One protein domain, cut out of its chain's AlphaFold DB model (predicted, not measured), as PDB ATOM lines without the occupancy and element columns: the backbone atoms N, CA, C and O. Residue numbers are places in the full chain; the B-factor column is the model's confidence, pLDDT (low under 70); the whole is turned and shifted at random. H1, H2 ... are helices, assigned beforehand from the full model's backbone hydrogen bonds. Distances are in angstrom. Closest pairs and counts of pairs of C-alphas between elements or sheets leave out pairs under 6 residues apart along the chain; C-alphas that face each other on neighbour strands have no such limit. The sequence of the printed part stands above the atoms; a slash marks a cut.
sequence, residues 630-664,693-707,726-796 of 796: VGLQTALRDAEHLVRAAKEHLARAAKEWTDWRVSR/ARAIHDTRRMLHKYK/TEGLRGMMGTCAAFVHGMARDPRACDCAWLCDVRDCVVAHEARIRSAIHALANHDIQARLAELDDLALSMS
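What this domain is: This is residues 630 to 664, 693 to 707 and 726 to 796 of the 796 residues of an uncharacterized protein of Schizophyllum commune (strain H4-8 / FGSC 9210) (UniProt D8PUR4). Four helices run lengthwise in a loose up-and-down bundle, each against the one before; long H1 and H4 are offset, with residues 654 to 664 and 778 to 796 sticking out at opposite ends. The shorter H2 and H3 cover one side of the pair. The printed part has 121 residues, is all helix with H1 to H4 in chain order, and is only just loose, close to extended (radius of gyration of the C-alphas 20.1 A), spanning 82 by 30 by 19 A.

Where its parts are: H1, residues 630 to 664, begins at C-alpha (36.591, -28.113, -38.680) and measures 50.7 A. H2 is residues 693 to 707, 20.8 A; H3 is 726 to 743, 25.8 A. H4, 753 to 795, measures 62.8 A and ends at C-alpha (25.531, 2.248, -43.600).

How they stand to each other: H1 and H2 are close but not clearly touching, closest C-alphas Val 643 and Ile 696, 7.4 A. So are H2 and H3, Thr 699 and Met 732, 7.8 A, and H1 and H4, Ala 635 and Ala 772, 7.9 A. The hairpin H3 and H4 touch, H4 with residues 755 to 773 alone, closest C-alphas Val 740 and Arg 759, 6.4 A, at a shallow tilt of 21 degrees, opposite ways. In H1, H2, H3 and H4 every O i to N i+4 pair is within hydrogen-bond range.

The domain as a whole: The printed part has two cuts: between Arg 664 and Ala 693, where 28 residues of the chain are not printed and the C-alphas are 24.8 A apart, and between Lys 707 and Thr 726, where 18 are not printed and the C-alphas are 15.6 A apart. The link H3 to H4 is short. Mean pLDDT of the printed part is 75.3; residues 747 to 751 are among those under 70.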
ATOM      1  N   VAL A 630      36.572 -26.865 -39.470       75.12
ATOM      2  CA  VAL A 630      36.591 -28.113 -38.680       75.12
ATOM      3  C   VAL A 630      35.507 -29.098 -39.139       75.12
ATOM      4  O   VAL A 630      35.767 -30.294 -39.208       75.12
ATOM      5  N   GLY A 631      34.328 -28.607 -39.537       78.81
ATOM      6  CA  GLY A 631      33.254 -29.443 -40.084       78.81
ATOM      7  C   GLY A 631      33.639 -30.203 -41.360       78.81
ATOM      8  O   GLY A 631      33.303 -31.378 -41.484       78.81
ATOM      9  N   LEU A 632      34.397 -29.581 -42.272       69.50
ATOM     10  CA  LEU A 632      34.853 -30.230 -43.507       69.50
ATOM     11  C   LEU A 632      35.970 -31.246 -43.224       69.50
ATOM     12  O   LEU A 632      35.956 -32.343 -43.778       69.50
ATOM     13  N   GLN A 633      36.886 -30.931 -42.298       75.56
ATOM     14  CA  GLN A 633      37.899 -31.891 -41.842       75.56
ATOM     15  C   GLN A 633      37.267 -33.135 -41.202       75.56
ATOM     16  O   GLN A 633      37.727 -34.249 -41.448       75.56
ATOM     17  N   THR A 634      36.220 -32.961 -40.388       77.94
ATOM     18  CA  THR A 634      35.476 -34.078 -39.789       77.94
ATOM     19  C   THR A 634      34.760 -34.892 -40.864       77.94
ATOM     20  O   THR A 634      34.943 -36.102 -40.905       77.94
ATOM     21  N   ALA A 635      34.053 -34.249 -41.801       69.44
ATOM     22  CA  ALA A 635      33.367 -34.946 -42.893       69.44
ATOM     23  C   ALA A 635      34.321 -35.773 -43.782       69.44
ATOM     24  O   ALA A 635      33.996 -36.901 -44.151       69.44
ATOM     25  N   LEU A 636      35.518 -35.254 -44.084       73.19
ATOM     26  CA  LEU A 636      36.548 -35.986 -44.832       73.19
ATOM     27  C   LEU A 636      37.107 -37.178 -44.039       73.19
ATOM     28  O   LEU A 636      37.272 -38.259 -44.604       73.19
ATOM     29  N   ARG A 637      37.356 -37.024 -42.730       78.94
ATOM     30  CA  ARG A 637      37.777 -38.147 -41.871       78.94
ATOM     31  C   ARG A 637      36.687 -39.207 -41.764       78.94
ATOM     32  O   ARG A 637      36.995 -40.389 -41.878       78.94
ATOM     33  N   ASP A 638      35.430 -38.808 -41.595       76.44
ATOM     34  CA  ASP A 638      34.292 -39.726 -41.537       76.44
ATOM     35  C   ASP A 638      34.162 -40.517 -42.849       76.44
ATOM     36  O   ASP A 638      33.999 -41.737 -42.811       76.44
ATOM     37  N   ALA A 639      34.337 -39.871 -44.006       71.00
ATOM     38  CA  ALA A 639      34.395 -40.549 -45.303       71.00
ATOM     39  C   ALA A 639      35.571 -41.547 -45.395       71.00
ATOM     40  O   ALA A 639      35.368 -42.696 -45.792       71.00
ATOM     41  N   GLU A 640      36.784 -41.172 -44.963       76.19
ATOM     42  CA  GLU A 640      37.932 -42.096 -44.902       76.19
ATOM     43  C   GLU A 640      37.685 -43.287 -43.953       76.19
ATOM     44  O   GLU A 640      38.082 -44.417 -44.252       76.19
ATOM     45  N   HIS A 641      37.021 -43.067 -42.813       78.12
ATOM     46  CA  HIS A 641      36.624 -44.131 -41.887       78.12
ATOM     47  C   HIS A 641      35.572 -45.070 -42.488       78.12
ATOM     48  O   HIS A 641      35.669 -46.281 -42.290       78.12
ATOM     49  N   LEU A 642      34.621 -44.548 -43.263       67.81
ATOM     50  CA  LEU A 642      33.581 -45.344 -43.917       67.81
ATOM     51  C   LEU A 642      34.123 -46.178 -45.085       67.81
ATOM     52  O   LEU A 642      33.802 -47.361 -45.169       67.81
ATOM     53  N   VAL A 643      35.016 -45.632 -45.918       75.62
ATOM     54  CA  VAL A 643      35.708 -46.410 -46.970       75.62
ATOM     55  C   VAL A 643      36.550 -47.536 -46.356       75.62
ATOM     56  O   VAL A 643      36.575 -48.653 -46.875       75.62
ATOM     57  N   ARG A 644      37.201 -47.282 -45.210       77.50
ATOM     58  CA  ARG A 644      37.938 -48.311 -44.460       77.50
ATOM     59  C   ARG A 644      37.006 -49.406 -43.927       77.50
ATOM     60  O   ARG A 644      37.287 -50.582 -44.142       77.50
ATOM     61  N   ALA A 645      35.879 -49.034 -43.319       74.56
ATOM     62  CA  ALA A 645      34.883 -49.986 -42.831       74.56
ATOM     63  C   ALA A 645      34.287 -50.836 -43.970       74.56
ATOM     64  O   ALA A 645      34.218 -52.057 -43.846       74.56
ATOM     65  N   ALA A 646      33.929 -50.228 -45.107       73.00
ATOM     66  CA  ALA A 646      33.433 -50.948 -46.283       73.00
ATOM     67  C   ALA A 646      34.446 -51.993 -46.787       73.00
ATOM     68  O   ALA A 646      34.083 -53.147 -47.020       73.00
ATOM     69  N   LYS A 647      35.737 -51.631 -46.851       78.50
ATOM     70  CA  LYS A 647      36.822 -52.565 -47.188       78.50
ATOM     71  C   LYS A 647      36.924 -53.729 -46.192       78.50
ATOM     72  O   LYS A 647      37.099 -54.870 -46.607       78.50
ATOM     73  N   GLU A 648      36.806 -53.469 -44.891       79.50
ATOM     74  CA  GLU A 648      36.841 -54.507 -43.846       79.50
ATOM     75  C   GLU A 648      35.604 -55.421 -43.857       79.50
ATOM     76  O   GLU A 648      35.698 -56.589 -43.475       79.50
ATOM     77  N   HIS A 649      34.444 -54.913 -44.282       74.94
ATOM     78  CA  HIS A 649      33.244 -55.721 -44.503       74.94
ATOM     79  C   HIS A 649      33.387 -56.621 -45.738       74.94
ATOM     80  O   HIS A 649      33.082 -57.807 -45.648       74.94
ATOM     81  N   LEU A 650      33.933 -56.114 -46.847       76.75
ATOM     82  CA  LEU A 650      34.208 -56.926 -48.039       76.75
ATOM     83  C   LEU A 650      35.299 -57.968 -47.810       76.75
ATOM     84  O   LEU A 650      35.143 -59.103 -48.238       76.75
ATOM     85  N   ALA A 651      36.364 -57.629 -47.083       76.31
ATOM     86  CA  ALA A 651      37.392 -58.599 -46.712       76.31
ATOM     87  C   ALA A 651      36.823 -59.746 -45.853       76.31
ATOM     88  O   ALA A 651      37.241 -60.892 -46.008       76.31
ATOM     89  N   ARG A 652      35.842 -59.459 -44.981       77.88
ATOM     90  CA  ARG A 652      35.103 -60.490 -44.234       77.88
ATOM     91  C   ARG A 652      34.179 -61.310 -45.131       77.88
ATOM     92  O   ARG A 652      34.271 -62.527 -45.082       77.88
ATOM     93  N   ALA A 653      33.379 -60.676 -45.989       73.94
ATOM     94  CA  ALA A 653      32.482 -61.378 -46.912       73.94
ATOM     95  C   ALA A 653      33.247 -62.286 -47.895       73.94
ATOM     96  O   ALA A 653      32.881 -63.443 -48.087       73.94
ATOM     97  N   ALA A 654      34.363 -61.804 -48.455       75.38
ATOM     98  CA  ALA A 654      35.253 -62.599 -49.298       75.38
ATOM     99  C   ALA A 654      35.838 -63.796 -48.529       75.38
ATOM    100  O   ALA A 654      35.864 -64.906 -49.057       75.38
ATOM    101  N   LYS A 655      36.242 -63.594 -47.266       84.31
ATOM    102  CA  LYS A 655      36.715 -64.682 -46.407       84.31
ATOM    103  C   LYS A 655      35.611 -65.710 -46.130       84.31
ATOM    104  O   LYS A 655      35.842 -66.898 -46.326       84.31
ATOM    105  N   GLU A 656      34.423 -65.272 -45.723       81.38
ATOM    106  CA  GLU A 656      33.268 -66.143 -45.455       81.38
ATOM    107  C   GLU A 656      32.869 -66.945 -46.704       81.38
ATOM    108  O   GLU A 656      32.599 -68.141 -46.604       81.38
ATOM    109  N   TRP A 657      32.934 -66.337 -47.895       81.56
ATOM    110  CA  TRP A 657      32.737 -67.041 -49.163       81.56
ATOM    111  C   TRP A 657      33.840 -68.072 -49.445       81.56
ATOM    112  O   TRP A 657      33.530 -69.195 -49.850       81.56
ATOM    113  N   THR A 658      35.117 -67.757 -49.186       80.56
ATOM    114  CA  THR A 658      36.197 -68.753 -49.313       80.56
ATOM    115  C   THR A 658      36.070 -69.889 -48.297       80.56
ATOM    116  O   THR A 658      36.225 -71.046 -48.681       80.56
ATOM    117  N   ASP A 659      35.712 -69.598 -47.043       80.38
ATOM    118  CA  ASP A 659      35.510 -70.592 -45.983       80.38
ATOM    119  C   ASP A 659      34.310 -71.507 -46.319       80.38
ATOM    120  O   ASP A 659      34.393 -72.732 -46.168       80.38
ATOM    121  N   TRP A 660      33.222 -70.952 -46.870       89.06
ATOM    122  CA  TRP A 660      32.086 -71.714 -47.406       89.06
ATOM    123  C   TRP A 660      32.491 -72.596 -48.592       89.06
ATOM    124  O   TRP A 660      32.196 -73.793 -48.603       89.06
ATOM    125  N   ARG A 661      33.220 -72.045 -49.573       82.69
ATOM    126  CA  ARG A 661      33.673 -72.783 -50.761       82.69
ATOM    127  C   ARG A 661      34.616 -73.928 -50.387       82.69
ATOM    128  O   ARG A 661      34.483 -75.021 -50.931       82.69
ATOM    129  N   VAL A 662      35.520 -73.714 -49.430       85.12
ATOM    130  CA  VAL A 662      36.389 -74.761 -48.867       85.12
ATOM    131  C   VAL A 662      35.561 -75.825 -48.142       85.12
ATOM    132  O   VAL A 662      35.761 -77.010 -48.394       85.12
ATOM    133  N   SER A 663      34.582 -75.430 -47.322       84.44
ATOM    134  CA  SER A 663      33.689 -76.368 -46.620       84.44
ATOM    135  C   SER A 663      32.861 -77.232 -47.584       84.44
ATOM    136  O   SER A 663      32.665 -78.425 -47.336       84.44
ATOM    137  N   ARG A 664      32.430 -76.655 -48.717       84.00
ATOM    138  CA  ARG A 664      31.732 -77.354 -49.808       84.00
ATOM    139  C   ARG A 664      32.659 -78.331 -50.539       84.00
ATOM    140  O   ARG A 664      32.284 -79.481 -50.741       84.00
ATOM    141  N   ALA A 693      33.743 -53.803 -55.840       72.12
ATOM    142  CA  ALA A 693      35.171 -53.503 -55.770       72.12
ATOM    143  C   ALA A 693      35.538 -52.303 -56.660       72.12
ATOM    144  O   ALA A 693      36.245 -51.397 -56.204       72.12
ATOM    145  N   ARG A 694      34.991 -52.244 -57.882       75.88
ATOM    146  CA  ARG A 694      35.162 -51.131 -58.827       75.88
ATOM    147  C   ARG A 694      34.578 -49.827 -58.275       75.88
ATOM    148  O   ARG A 694      35.288 -48.828 -58.210       75.88
ATOM    149  N   ALA A 695      33.357 -49.851 -57.737       69.00
ATOM    150  CA  ALA A 695      32.727 -48.675 -57.127       69.00
ATOM    151  C   ALA A 695      33.525 -48.104 -55.933       69.00
ATOM    152  O   ALA A 695      33.637 -46.884 -55.765       69.00
ATOM    153  N   ILE A 696      34.124 -48.967 -55.103       75.56
ATOM    154  CA  ILE A 696      34.998 -48.541 -53.998       75.56
ATOM    155  C   ILE A 696      36.336 -48.010 -54.514       75.56
ATOM    156  O   ILE A 696      36.854 -47.031 -53.967       75.56
ATOM    157  N   HIS A 697      36.889 -48.616 -55.566       78.12
ATOM    158  CA  HIS A 697      38.090 -48.121 -56.227       78.12
ATOM    159  C   HIS A 697      37.875 -46.707 -56.788       78.12
ATOM    160  O   HIS A 697      38.658 -45.809 -56.478       78.12
ATOM    161  N   ASP A 698      36.772 -46.467 -57.497       75.44
ATOM    162  CA  ASP A 698      36.437 -45.157 -58.062       75.44
ATOM    163  C   ASP A 698      36.161 -44.112 -56.978       75.44
ATOM    164  O   ASP A 698      36.672 -42.992 -57.042       75.44
ATOM    165  N   THR A 699      35.451 -44.491 -55.910       75.50
ATOM    166  CA  THR A 699      35.255 -43.625 -54.734       75.50
ATOM    167  C   THR A 699      36.598 -43.238 -54.102       75.50
ATOM    168  O   THR A 699      36.814 -42.079 -53.739       75.50
ATOM    169  N   ARG A 700      37.548 -44.180 -54.013       78.00
ATOM    170  CA  ARG A 700      38.909 -43.921 -53.522       78.00
ATOM    171  C   ARG A 700      39.719 -43.055 -54.493       78.00
ATOM    172  O   ARG A 700      40.428 -42.169 -54.020       78.00
ATOM    173  N   ARG A 701      39.611 -43.266 -55.810       78.88
ATOM    174  CA  ARG A 701      40.264 -42.449 -56.854       78.88
ATOM    175  C   ARG A 701      39.771 -41.003 -56.785       78.88
ATOM    176  O   ARG A 701      40.589 -40.088 -56.786       78.88
ATOM    177  N   MET A 702      38.464 -40.801 -56.614       77.12
ATOM    178  CA  MET A 702      37.853 -39.484 -56.412       77.12
ATOM    179  C   MET A 702      38.336 -38.819 -55.120       77.12
ATOM    180  O   MET A 702      38.851 -37.705 -55.172       77.12
ATOM    181  N   LEU A 703      38.263 -39.502 -53.970       75.94
ATOM    182  CA  LEU A 703      38.781 -38.974 -52.696       75.94
ATOM    183  C   LEU A 703      40.278 -38.636 -52.770       75.94
ATOM    184  O   LEU A 703      40.707 -37.625 -52.216       75.94
ATOM    185  N   HIS A 704      41.075 -39.441 -53.476       73.25
ATOM    186  CA  HIS A 704      42.491 -39.158 -53.688       73.25
ATOM    187  C   HIS A 704      42.700 -37.929 -54.584       73.25
ATOM    188  O   HIS A 704      43.470 -37.051 -54.208       73.25
ATOM    189  N   LYS A 705      41.955 -37.806 -55.693       74.31
ATOM    190  CA  LYS A 705      41.975 -36.631 -56.583       74.31
ATOM    191  C   LYS A 705      41.576 -35.345 -55.850       74.31
ATOM    192  O   LYS A 705      42.202 -34.313 -56.072       74.31
ATOM    193  N   TYR A 706      40.608 -35.392 -54.931       63.69
ATOM    194  CA  TYR A 706      40.287 -34.255 -54.055       63.69
ATOM    195  C   TYR A 706      41.423 -33.921 -53.075       63.69
ATOM    196  O   TYR A 706      41.772 -32.757 -52.905       63.69
ATOM    197  N   LYS A 707      42.060 -34.938 -52.485       67.31
ATOM    198  CA  LYS A 707      43.193 -34.769 -51.559       67.31
ATOM    199  C   LYS A 707      44.466 -34.238 -52.233       67.31
ATOM    200  O   LYS A 707      45.282 -33.611 -51.566       67.31
ATOM    201  N   THR A 726      30.227 -28.658 -53.657       66.00
ATOM    202  CA  THR A 726      28.825 -29.113 -53.710       66.00
ATOM    203  C   THR A 726      28.513 -29.971 -54.938       66.00
ATOM    204  O   THR A 726      27.671 -30.863 -54.855       66.00
ATOM    205  N   GLU A 727      29.198 -29.746 -56.060       67.94
ATOM    206  CA  GLU A 727      29.077 -30.542 -57.285       67.94
ATOM    207  C   GLU A 727      29.777 -31.896 -57.141       67.94
ATOM    208  O   GLU A 727      29.181 -32.917 -57.481       67.94
ATOM    209  N   GLY A 728      30.964 -31.942 -56.524       73.19
ATOM    210  CA  GLY A 728      31.643 -33.197 -56.183       73.19
ATOM    211  C   GLY A 728      30.816 -34.103 -55.267       73.19
ATOM    212  O   GLY A 728      30.600 -35.280 -55.568       73.19
ATOM    213  N   LEU A 729      30.265 -33.542 -54.184       69.81
ATOM    214  CA  LEU A 729      29.364 -34.271 -53.284       69.81
ATOM    215  C   LEU A 729      28.065 -34.707 -53.986       69.81
ATOM    216  O   LEU A 729      27.556 -35.794 -53.714       69.81
ATOM    217  N   ARG A 730      27.540 -33.900 -54.918       70.69
ATOM    218  CA  ARG A 730      26.363 -34.252 -55.730       70.69
ATOM    219  C   ARG A 730      26.651 -35.399 -56.699       70.69
ATOM    220  O   ARG A 730      25.809 -36.285 -56.819       70.69
ATOM    221  N   GLY A 731      27.823 -35.416 -57.336       75.00
ATOM    222  CA  GLY A 731      28.273 -36.523 -58.184       75.00
ATOM    223  C   GLY A 731      28.359 -37.833 -57.403       75.00
ATOM    224  O   GLY A 731      27.762 -38.827 -57.803       75.00
ATOM    225  N   MET A 732      28.994 -37.803 -56.226       74.25
ATOM    226  CA  MET A 732      29.082 -38.958 -55.324       74.25
ATOM    227  C   MET A 732      27.697 -39.480 -54.898       74.25
ATOM    228  O   MET A 732      27.454 -40.684 -54.960       74.25
ATOM    229  N   MET A 733      26.757 -38.595 -54.533       74.19
ATOM    230  CA  MET A 733      25.372 -39.004 -54.254       74.19
ATOM    231  C   MET A 733      24.674 -39.601 -55.481       74.19
ATOM    232  O   MET A 733      23.918 -40.555 -55.328       74.19
ATOM    233  N   GLY A 734      24.934 -39.082 -56.686       78.00
ATOM    234  CA  GLY A 734      24.418 -39.642 -57.937       78.00
ATOM    235  C   GLY A 734      24.854 -41.093 -58.147       78.00
ATOM    236  O   GLY A 734      24.011 -41.947 -58.419       78.00
ATOM    237  N   THR A 735      26.136 -41.392 -57.929       72.94
ATOM    238  CA  THR A 735      26.675 -42.760 -58.008       72.94
ATOM    239  C   THR A 735      26.067 -43.676 -56.941       72.94
ATOM    240  O   THR A 735      25.618 -44.775 -57.263       72.94
ATOM    241  N   CYS A 736      25.968 -43.225 -55.682       69.88
ATOM    242  CA  CYS A 736      25.327 -44.008 -54.618       69.88
ATOM    243  C   CYS A 736      23.834 -44.271 -54.890       69.88
ATOM    244  O   CYS A 736      23.358 -45.383 -54.667       69.88
ATOM    245  N   ALA A 737      23.098 -43.281 -55.401       69.19
ATOM    246  CA  ALA A 737      21.686 -43.429 -55.748       69.19
ATOM    247  C   ALA A 737      21.487 -44.379 -56.940       69.19
ATOM    248  O   ALA A 737      20.592 -45.223 -56.903       69.19
ATOM    249  N   ALA A 738      22.340 -44.298 -57.967       71.50
ATOM    250  CA  ALA A 738      22.329 -45.232 -59.092       71.50
ATOM    251  C   ALA A 738      22.596 -46.677 -58.635       71.50
ATOM    252  O   ALA A 738      21.872 -47.584 -59.043       71.50
ATOM    253  N   PHE A 739      23.555 -46.881 -57.726       74.50
ATOM    254  CA  PHE A 739      23.849 -48.181 -57.115       74.50
ATOM    255  C   PHE A 739      22.654 -48.744 -56.322       74.50
ATOM    256  O   PHE A 739      22.231 -49.877 -56.560       74.50
ATOM    257  N   VAL A 740      22.037 -47.943 -55.440       74.56
ATOM    258  CA  VAL A 740      20.837 -48.357 -54.682       74.56
ATOM    259  C   VAL A 740      19.660 -48.667 -55.609       74.56
ATOM    260  O   VAL A 740      18.957 -49.653 -55.391       74.56
ATOM    261  N   HIS A 741      19.453 -47.879 -56.669       74.81
ATOM    262  CA  HIS A 741      18.420 -48.155 -57.671       74.81
ATOM    263  C   HIS A 741      18.720 -49.383 -58.539       74.81
ATOM    264  O   HIS A 741      17.774 -50.035 -58.977       74.81
ATOM    265  N   GLY A 742      19.993 -49.717 -58.771       77.50
ATOM    266  CA  GLY A 742      20.409 -50.974 -59.395       77.50
ATOM    267  C   GLY A 742      20.004 -52.171 -58.537       77.50
ATOM    268  O   GLY A 742      19.219 -53.002 -58.984       77.50
ATOM    269  N   MET A 743      20.428 -52.190 -57.267       72.44
ATOM    270  CA  MET A 743      20.055 -53.249 -56.317       72.44
ATOM    271  C   MET A 743      18.534 -53.374 -56.135       72.44
ATOM    272  O   MET A 743      18.012 -54.478 -56.069       72.44
ATOM    273  N   ALA A 744      17.801 -52.257 -56.085       70.62
ATOM    274  CA  ALA A 744      16.345 -52.264 -55.920       70.62
ATOM    275  C   ALA A 744      15.564 -52.720 -57.171       70.62
ATOM    276  O   ALA A 744      14.353 -52.925 -57.084       70.62
ATOM    277  N   ARG A 745      16.221 -52.842 -58.334       72.81
ATOM    278  CA  ARG A 745      15.619 -53.366 -59.572       72.81
ATOM    279  C   ARG A 745      15.807 -54.869 -59.749       72.81
ATOM    280  O   ARG A 745      15.072 -55.447 -60.544       72.81
ATOM    281  N   ASP A 746      16.739 -55.489 -59.030       73.81
ATOM    282  CA  ASP A 746      16.886 -56.942 -59.032       73.81
ATOM    283  C   ASP A 746      15.959 -57.569 -57.971       73.81
ATOM    284  O   ASP A 746      16.195 -57.408 -56.770       73.81
ATOM    285  N   PRO A 747      14.902 -58.308 -58.364       58.47
ATOM    286  CA  PRO A 747      14.032 -58.978 -57.404       58.47
ATOM    287  C   PRO A 747      14.759 -60.055 -56.580       58.47
ATOM    288  O   PRO A 747      14.302 -60.357 -55.483       58.47
ATOM    289  N   ARG A 748      15.888 -60.604 -57.054       58.31
ATOM    290  CA  ARG A 748      16.691 -61.607 -56.328       58.31
ATOM    291  C   ARG A 748      17.571 -60.979 -55.247       58.31
ATOM    292  O   ARG A 748      17.849 -61.618 -54.235       58.31
ATOM    293  N   ALA A 749      17.964 -59.715 -55.415       59.12
ATOM    294  CA  ALA A 749      18.717 -58.970 -54.408       59.12
ATOM    295  C   ALA A 749      17.902 -58.719 -53.124       59.12
ATOM    296  O   ALA A 749      18.469 -58.612 -52.036       59.12
ATOM    297  N   CYS A 750      16.573 -58.656 -53.239       50.50
ATOM    298  CA  CYS A 750      15.661 -58.346 -52.136       50.50
ATOM    299  C   CYS A 750      15.551 -59.448 -51.068       50.50
ATOM    300  O   CYS A 750      15.275 -59.124 -49.914       50.50
ATOM    301  N   ASP A 751      15.798 -60.713 -51.422       57.53
ATOM    302  CA  ASP A 751      15.701 -61.851 -50.492       57.53
ATOM    303  C   ASP A 751      17.017 -62.128 -49.736       57.53
ATOM    304  O   ASP A 751      17.063 -62.928 -48.799       57.53
ATOM    305  N   CYS A 752      18.110 -61.449 -50.102       77.25
ATOM    306  CA  CYS A 752      19.390 -61.582 -49.418       77.25
ATOM    307  C   CYS A 752      19.490 -60.589 -48.249       77.25
ATOM    308  O   CYS A 752      19.632 -59.380 -48.449       77.25
ATOM    309  N   ALA A 753      19.493 -61.101 -47.013       68.38
ATOM    310  CA  ALA A 753      19.639 -60.285 -45.801       68.38
ATOM    311  C   ALA A 753      20.890 -59.380 -45.833       68.38
ATOM    312  O   ALA A 753      20.820 -58.217 -45.448       68.38
ATOM    313  N   TRP A 754      22.005 -59.874 -46.386       75.94
ATOM    314  CA  TRP A 754      23.236 -59.095 -46.554       75.94
ATOM    315  C   TRP A 754      23.070 -57.906 -47.518       75.94
ATOM    316  O   TRP A 754      23.539 -56.810 -47.214       75.94
ATOM    317  N   LEU A 755      22.363 -58.073 -48.644       69.88
ATOM    318  CA  LEU A 755      22.087 -56.961 -49.566       69.88
ATOM    319  C   LEU A 755      21.109 -55.946 -48.959       69.88
ATOM    320  O   LEU A 755      21.241 -54.750 -49.221       69.88
ATOM    321  N   CYS A 756      20.188 -56.386 -48.097       73.50
ATOM    322  CA  CYS A 756      19.361 -55.477 -47.301       73.50
ATOM    323  C   CYS A 756      20.208 -54.647 -46.321       73.50
ATOM    324  O   CYS A 756      20.082 -53.425 -46.321       73.50
ATOM    325  N   ASP A 757      21.120 -55.269 -45.567       68.50
ATOM    326  CA  ASP A 757      22.025 -54.557 -44.652       68.50
ATOM    327  C   ASP A 757      22.939 -53.562 -45.395       68.50
ATOM    328  O   ASP A 757      23.133 -52.431 -44.945       68.50
ATOM    329  N   VAL A 758      23.474 -53.945 -46.564       68.69
ATOM    330  CA  VAL A 758      24.283 -53.058 -47.421       68.69
ATOM    331  C   VAL A 758      23.450 -51.885 -47.939       68.69
ATOM    332  O   VAL A 758      23.874 -50.734 -47.809       68.69
ATOM    333  N   ARG A 759      22.250 -52.142 -48.478       79.88
ATOM    334  CA  ARG A 759      21.321 -51.103 -48.950       79.88
ATOM    335  C   ARG A 759      20.981 -50.119 -47.835       79.88
ATOM    336  O   ARG A 759      21.072 -48.910 -48.046       79.88
ATOM    337  N   ASP A 760      20.625 -50.616 -46.658       75.06
ATOM    338  CA  ASP A 760      20.192 -49.787 -45.537       75.06
ATOM    339  C   ASP A 760      21.373 -48.965 -44.970       75.06
ATOM    340  O   ASP A 760      21.201 -47.791 -44.626       75.06
ATOM    341  N   CYS A 761      22.603 -49.502 -45.001       66.88
ATOM    342  CA  CYS A 761      23.837 -48.743 -44.759       66.88
ATOM    343  C   CYS A 761      24.057 -47.611 -45.778       66.88
ATOM    344  O   CYS A 761      24.374 -46.487 -45.378       66.88
ATOM    345  N   VAL A 762      23.877 -47.865 -47.081       72.06
ATOM    346  CA  VAL A 762      24.039 -46.830 -48.121       72.06
ATOM    347  C   VAL A 762      22.957 -45.752 -48.003       72.06
ATOM    348  O   VAL A 762      23.282 -44.568 -48.069       72.06
ATOM    349  N   VAL A 763      21.703 -46.116 -47.725       76.50
ATOM    350  CA  VAL A 763      20.606 -45.157 -47.483       76.50
ATOM    351  C   VAL A 763      20.878 -44.301 -46.236       76.50
ATOM    352  O   VAL A 763      20.707 -43.078 -46.266       76.50
ATOM    353  N   ALA A 764      21.366 -44.904 -45.148       71.62
ATOM    354  CA  ALA A 764      21.777 -44.170 -43.952       71.62
ATOM    355  C   ALA A 764      22.974 -43.234 -44.217       71.62
ATOM    356  O   ALA A 764      23.057 -42.153 -43.626       71.62
ATOM    357  N   HIS A 765      23.890 -43.617 -45.110       72.38
ATOM    358  CA  HIS A 765      25.012 -42.778 -45.523       72.38
ATOM    359  C   HIS A 765      24.566 -41.602 -46.402       72.38
ATOM    360  O   HIS A 765      24.953 -40.463 -46.135       72.38
ATOM    361  N   GLU A 766      23.687 -41.841 -47.376       78.31
ATOM    362  CA  GLU A 766      23.123 -40.803 -48.242       78.31
ATOM    363  C   GLU A 766      22.388 -39.732 -47.418       78.31
ATOM    364  O   GLU A 766      22.586 -38.533 -47.623       78.31
ATOM    365  N   ALA A 767      21.619 -40.142 -46.401       75.44
ATOM    366  CA  ALA A 767      20.970 -39.223 -45.466       75.44
ATOM    367  C   ALA A 767      21.974 -38.337 -44.696       75.44
ATOM    368  O   ALA A 767      21.717 -37.148 -44.493       75.44
ATOM    369  N   ARG A 768      23.138 -38.881 -44.304       76.44
ATOM    370  CA  ARG A 768      24.216 -38.112 -43.652       76.44
ATOM    371  C   ARG A 768      24.882 -37.131 -44.618       76.44
ATOM    372  O   ARG A 768      25.093 -35.984 -44.232       76.44
ATOM    373  N   ILE A 769      25.152 -37.534 -45.863       74.50
ATOM    374  CA  ILE A 769      25.722 -36.641 -46.888       74.50
ATOM    375  C   ILE A 769      24.746 -35.500 -47.203       74.50
ATOM    376  O   ILE A 769      25.147 -34.337 -47.168       74.50
ATOM    377  N   ARG A 770      23.455 -35.795 -47.423       77.19
ATOM    378  CA  ARG A 770      22.425 -34.760 -47.625       77.19
ATOM    379  C   ARG A 770      22.365 -33.789 -46.440       77.19
ATOM    380  O   ARG A 770      22.338 -32.579 -46.653       77.19
ATOM    381  N   SER A 771      22.421 -34.291 -45.203       80.62
ATOM    382  CA  SER A 771      22.480 -33.453 -43.993       80.62
ATOM    383  C   SER A 771      23.720 -32.544 -43.962       80.62
ATOM    384  O   SER A 771      23.602 -31.353 -43.674       80.62
ATOM    385  N   ALA A 772      24.898 -33.058 -44.333       72.88
ATOM    386  CA  ALA A 772      26.131 -32.273 -44.405       72.88
ATOM    387  C   ALA A 772      26.077 -31.183 -45.493       72.88
ATOM    388  O   ALA A 772      26.475 -30.047 -45.239       72.88
ATOM    389  N   ILE A 773      25.521 -31.484 -46.673       79.12
ATOM    390  CA  ILE A 773      25.301 -30.495 -47.743       79.12
ATOM    391  C   ILE A 773      24.347 -29.390 -47.266       79.12
ATOM    392  O   ILE A 773      24.632 -28.211 -47.472       79.12
ATOM    393  N   HIS A 774      23.251 -29.742 -46.584       80.38
ATOM    394  CA  HIS A 774      22.341 -28.752 -46.001       80.38
ATOM    395  C   HIS A 774      23.009 -27.904 -44.909       80.38
ATOM    396  O   HIS A 774      22.775 -26.698 -44.858       80.38
ATOM    397  N   ALA A 775      23.866 -28.489 -44.068       77.69
ATOM    398  CA  ALA A 775      24.624 -27.747 -43.063       77.69
ATOM    399  C   ALA A 775      25.613 -26.750 -43.699       77.69
ATOM    400  O   ALA A 775      25.686 -25.606 -43.256       77.69
ATOM    401  N   LEU A 776      26.318 -27.149 -44.765       77.62
ATOM    402  CA  LEU A 776      27.224 -26.272 -45.519       77.62
ATOM    403  C   LEU A 776      26.470 -25.143 -46.238       77.62
ATOM    404  O   LEU A 776      26.874 -23.988 -46.143       77.62
ATOM    405  N   ALA A 777      25.347 -25.450 -46.894       78.75
ATOM    406  CA  ALA A 777      24.506 -24.443 -47.543       78.75
ATOM    407  C   ALA A 777      23.939 -23.433 -46.530       78.75
ATOM    408  O   ALA A 777      23.975 -22.228 -46.768       78.75
ATOM    409  N   ASN A 778      23.479 -23.905 -45.366       80.81
ATOM    410  CA  ASN A 778      23.032 -23.027 -44.288       80.81
ATOM    411  C   ASN A 778      24.181 -22.172 -43.731       80.81
ATOM    412  O   ASN A 778      23.953 -21.011 -43.418       80.81
ATOM    413  N   HIS A 779      25.404 -22.702 -43.638       83.00
ATOM    414  CA  HIS A 779      26.568 -21.929 -43.197       83.00
ATOM    415  C   HIS A 779      26.939 -20.813 -44.190       83.00
ATOM    416  O   HIS A 779      27.220 -19.703 -43.752       83.00
ATOM    417  N   ASP A 780      26.907 -21.062 -45.507       81.19
ATOM    418  CA  ASP A 780      27.130 -20.014 -46.525       81.19
ATOM    419  C   ASP A 780      26.040 -18.930 -46.468       81.19
ATOM    420  O   ASP A 780      26.336 -17.738 -46.484       81.19
ATOM    421  N   ILE A 781      24.773 -19.329 -46.300       81.31
ATOM    422  CA  ILE A 781      23.655 -18.389 -46.126       81.31
ATOM    423  C   ILE A 781      23.836 -17.543 -44.856       81.31
ATOM    424  O   ILE A 781      23.655 -16.330 -44.911       81.31
ATOM    425  N   GLN A 782      24.216 -18.145 -43.725       84.94
ATOM    426  CA  GLN A 782      24.447 -17.413 -42.472       84.94
ATOM    427  C   GLN A 782      25.668 -16.484 -42.556       84.94
ATOM    428  O   GLN A 782      25.603 -15.370 -42.046       84.94
ATOM    429  N   ALA A 783      26.742 -16.887 -43.242       82.62
ATOM    430  CA  ALA A 783      27.900 -16.024 -43.484       82.62
ATOM    431  C   ALA A 783      27.522 -14.794 -44.330       82.62
ATOM    432  O   ALA A 783      27.823 -13.669 -43.943       82.62
ATOM    433  N   ARG A 784      26.773 -14.988 -45.425       77.69
ATOM    434  CA  ARG A 784      26.262 -13.889 -46.264       77.69
ATOM    435  C   ARG A 784      25.282 -12.975 -45.526       77.69
ATOM    436  O   ARG A 784      25.243 -11.785 -45.806       77.69
ATOM    437  N   LEU A 785      24.475 -13.514 -44.608       80.75
ATOM    438  CA  LEU A 785      23.594 -12.702 -43.761       80.75
ATOM    439  C   LEU A 785      24.401 -11.858 -42.767       80.75
ATOM    440  O   LEU A 785      24.113 -10.677 -42.638       80.75
ATOM    441  N   ALA A 786      25.451 -12.413 -42.154       84.94
ATOM    442  CA  ALA A 786      26.355 -11.648 -41.295       84.94
ATOM    443  C   ALA A 786      27.096 -10.537 -42.066       84.94
ATOM    444  O   ALA A 786      27.161  -9.410 -41.589       84.94
ATOM    445  N   GLU A 787      27.573 -10.807 -43.290       83.69
ATOM    446  CA  GLU A 787      28.155  -9.774 -44.165       83.69
ATOM    447  C   GLU A 787      27.142  -8.671 -44.524       83.69
ATOM    448  O   GLU A 787      27.508  -7.499 -44.611       83.69
ATOM    449  N   LEU A 788      25.866  -9.019 -44.726       77.56
ATOM    450  CA  LEU A 788      24.798  -8.049 -44.985       77.56
ATOM    451  C   LEU A 788      24.422  -7.234 -43.741       77.56
ATOM    452  O   LEU A 788      24.141  -6.045 -43.885       77.56
ATOM    453  N   ASP A 789      24.447  -7.831 -42.548       86.12
ATOM    454  CA  ASP A 789      24.224  -7.127 -41.281       86.12
ATOM    455  C   ASP A 789      25.398  -6.184 -40.953       86.12
ATOM    456  O   ASP A 789      25.164  -5.031 -40.588       86.12
ATOM    457  N   ASP A 790      26.652  -6.601 -41.175       80.88
ATOM    458  CA  ASP A 790      27.835  -5.735 -41.045       80.88
ATOM    459  C   ASP A 790      27.816  -4.589 -42.074       80.88
ATOM    460  O   ASP A 790      28.121  -3.440 -41.743       80.88
ATOM    461  N   LEU A 791      27.392  -4.856 -43.317       77.56
ATOM    462  CA  LEU A 791      27.172  -3.807 -44.318       77.56
ATOM    463  C   LEU A 791      26.052  -2.849 -43.893       77.56
ATOM    464  O   LEU A 791      26.234  -1.636 -44.002       77.56
ATOM    465  N   ALA A 792      24.934  -3.353 -43.363       77.56
ATOM    466  CA  ALA A 792      23.839  -2.526 -42.862       77.56
ATOM    467  C   ALA A 792      24.274  -1.645 -41.677       77.56
ATOM    468  O   ALA A 792      23.953  -0.457 -41.664       77.56
ATOM    469  N   LEU A 793      25.068  -2.188 -40.747       88.31
ATOM    470  CA  LEU A 793      25.682  -1.457 -39.630       88.31
ATOM    471  C   LEU A 793      26.739  -0.441 -40.087       88.31
ATOM    472  O   LEU A 793      26.929   0.577 -39.431       88.31
ATOM    473  N   SER A 794      27.415  -0.676 -41.216       77.62
ATOM    474  CA  SER A 794      28.345   0.299 -41.811       77.62
ATOM    475  C   SER A 794      27.646   1.444 -42.558       77.62
ATOM    476  O   SER A 794      28.263   2.476 -42.827       77.62
ATOM    477  N   MET A 795      26.368   1.261 -42.911       69.62
ATOM    478  CA  MET A 795      25.531   2.248 -43.600       69.62
ATOM    479  C   MET A 795      24.648   3.076 -42.648       69.62
ATOM    480  O   MET A 795      24.020   4.033 -43.110       69.62
ATOM    481  N   SER A 796      24.589   2.713 -41.359       73.31
ATOM    482  CA  SER A 796      23.841   3.396 -40.290       73.31
ATOM    483  C   SER A 796      24.720   4.304 -39.432       73.31
ATOM    484  O   SER A 796      24.314   5.469 -39.232       73.31
TER     485      SER A 796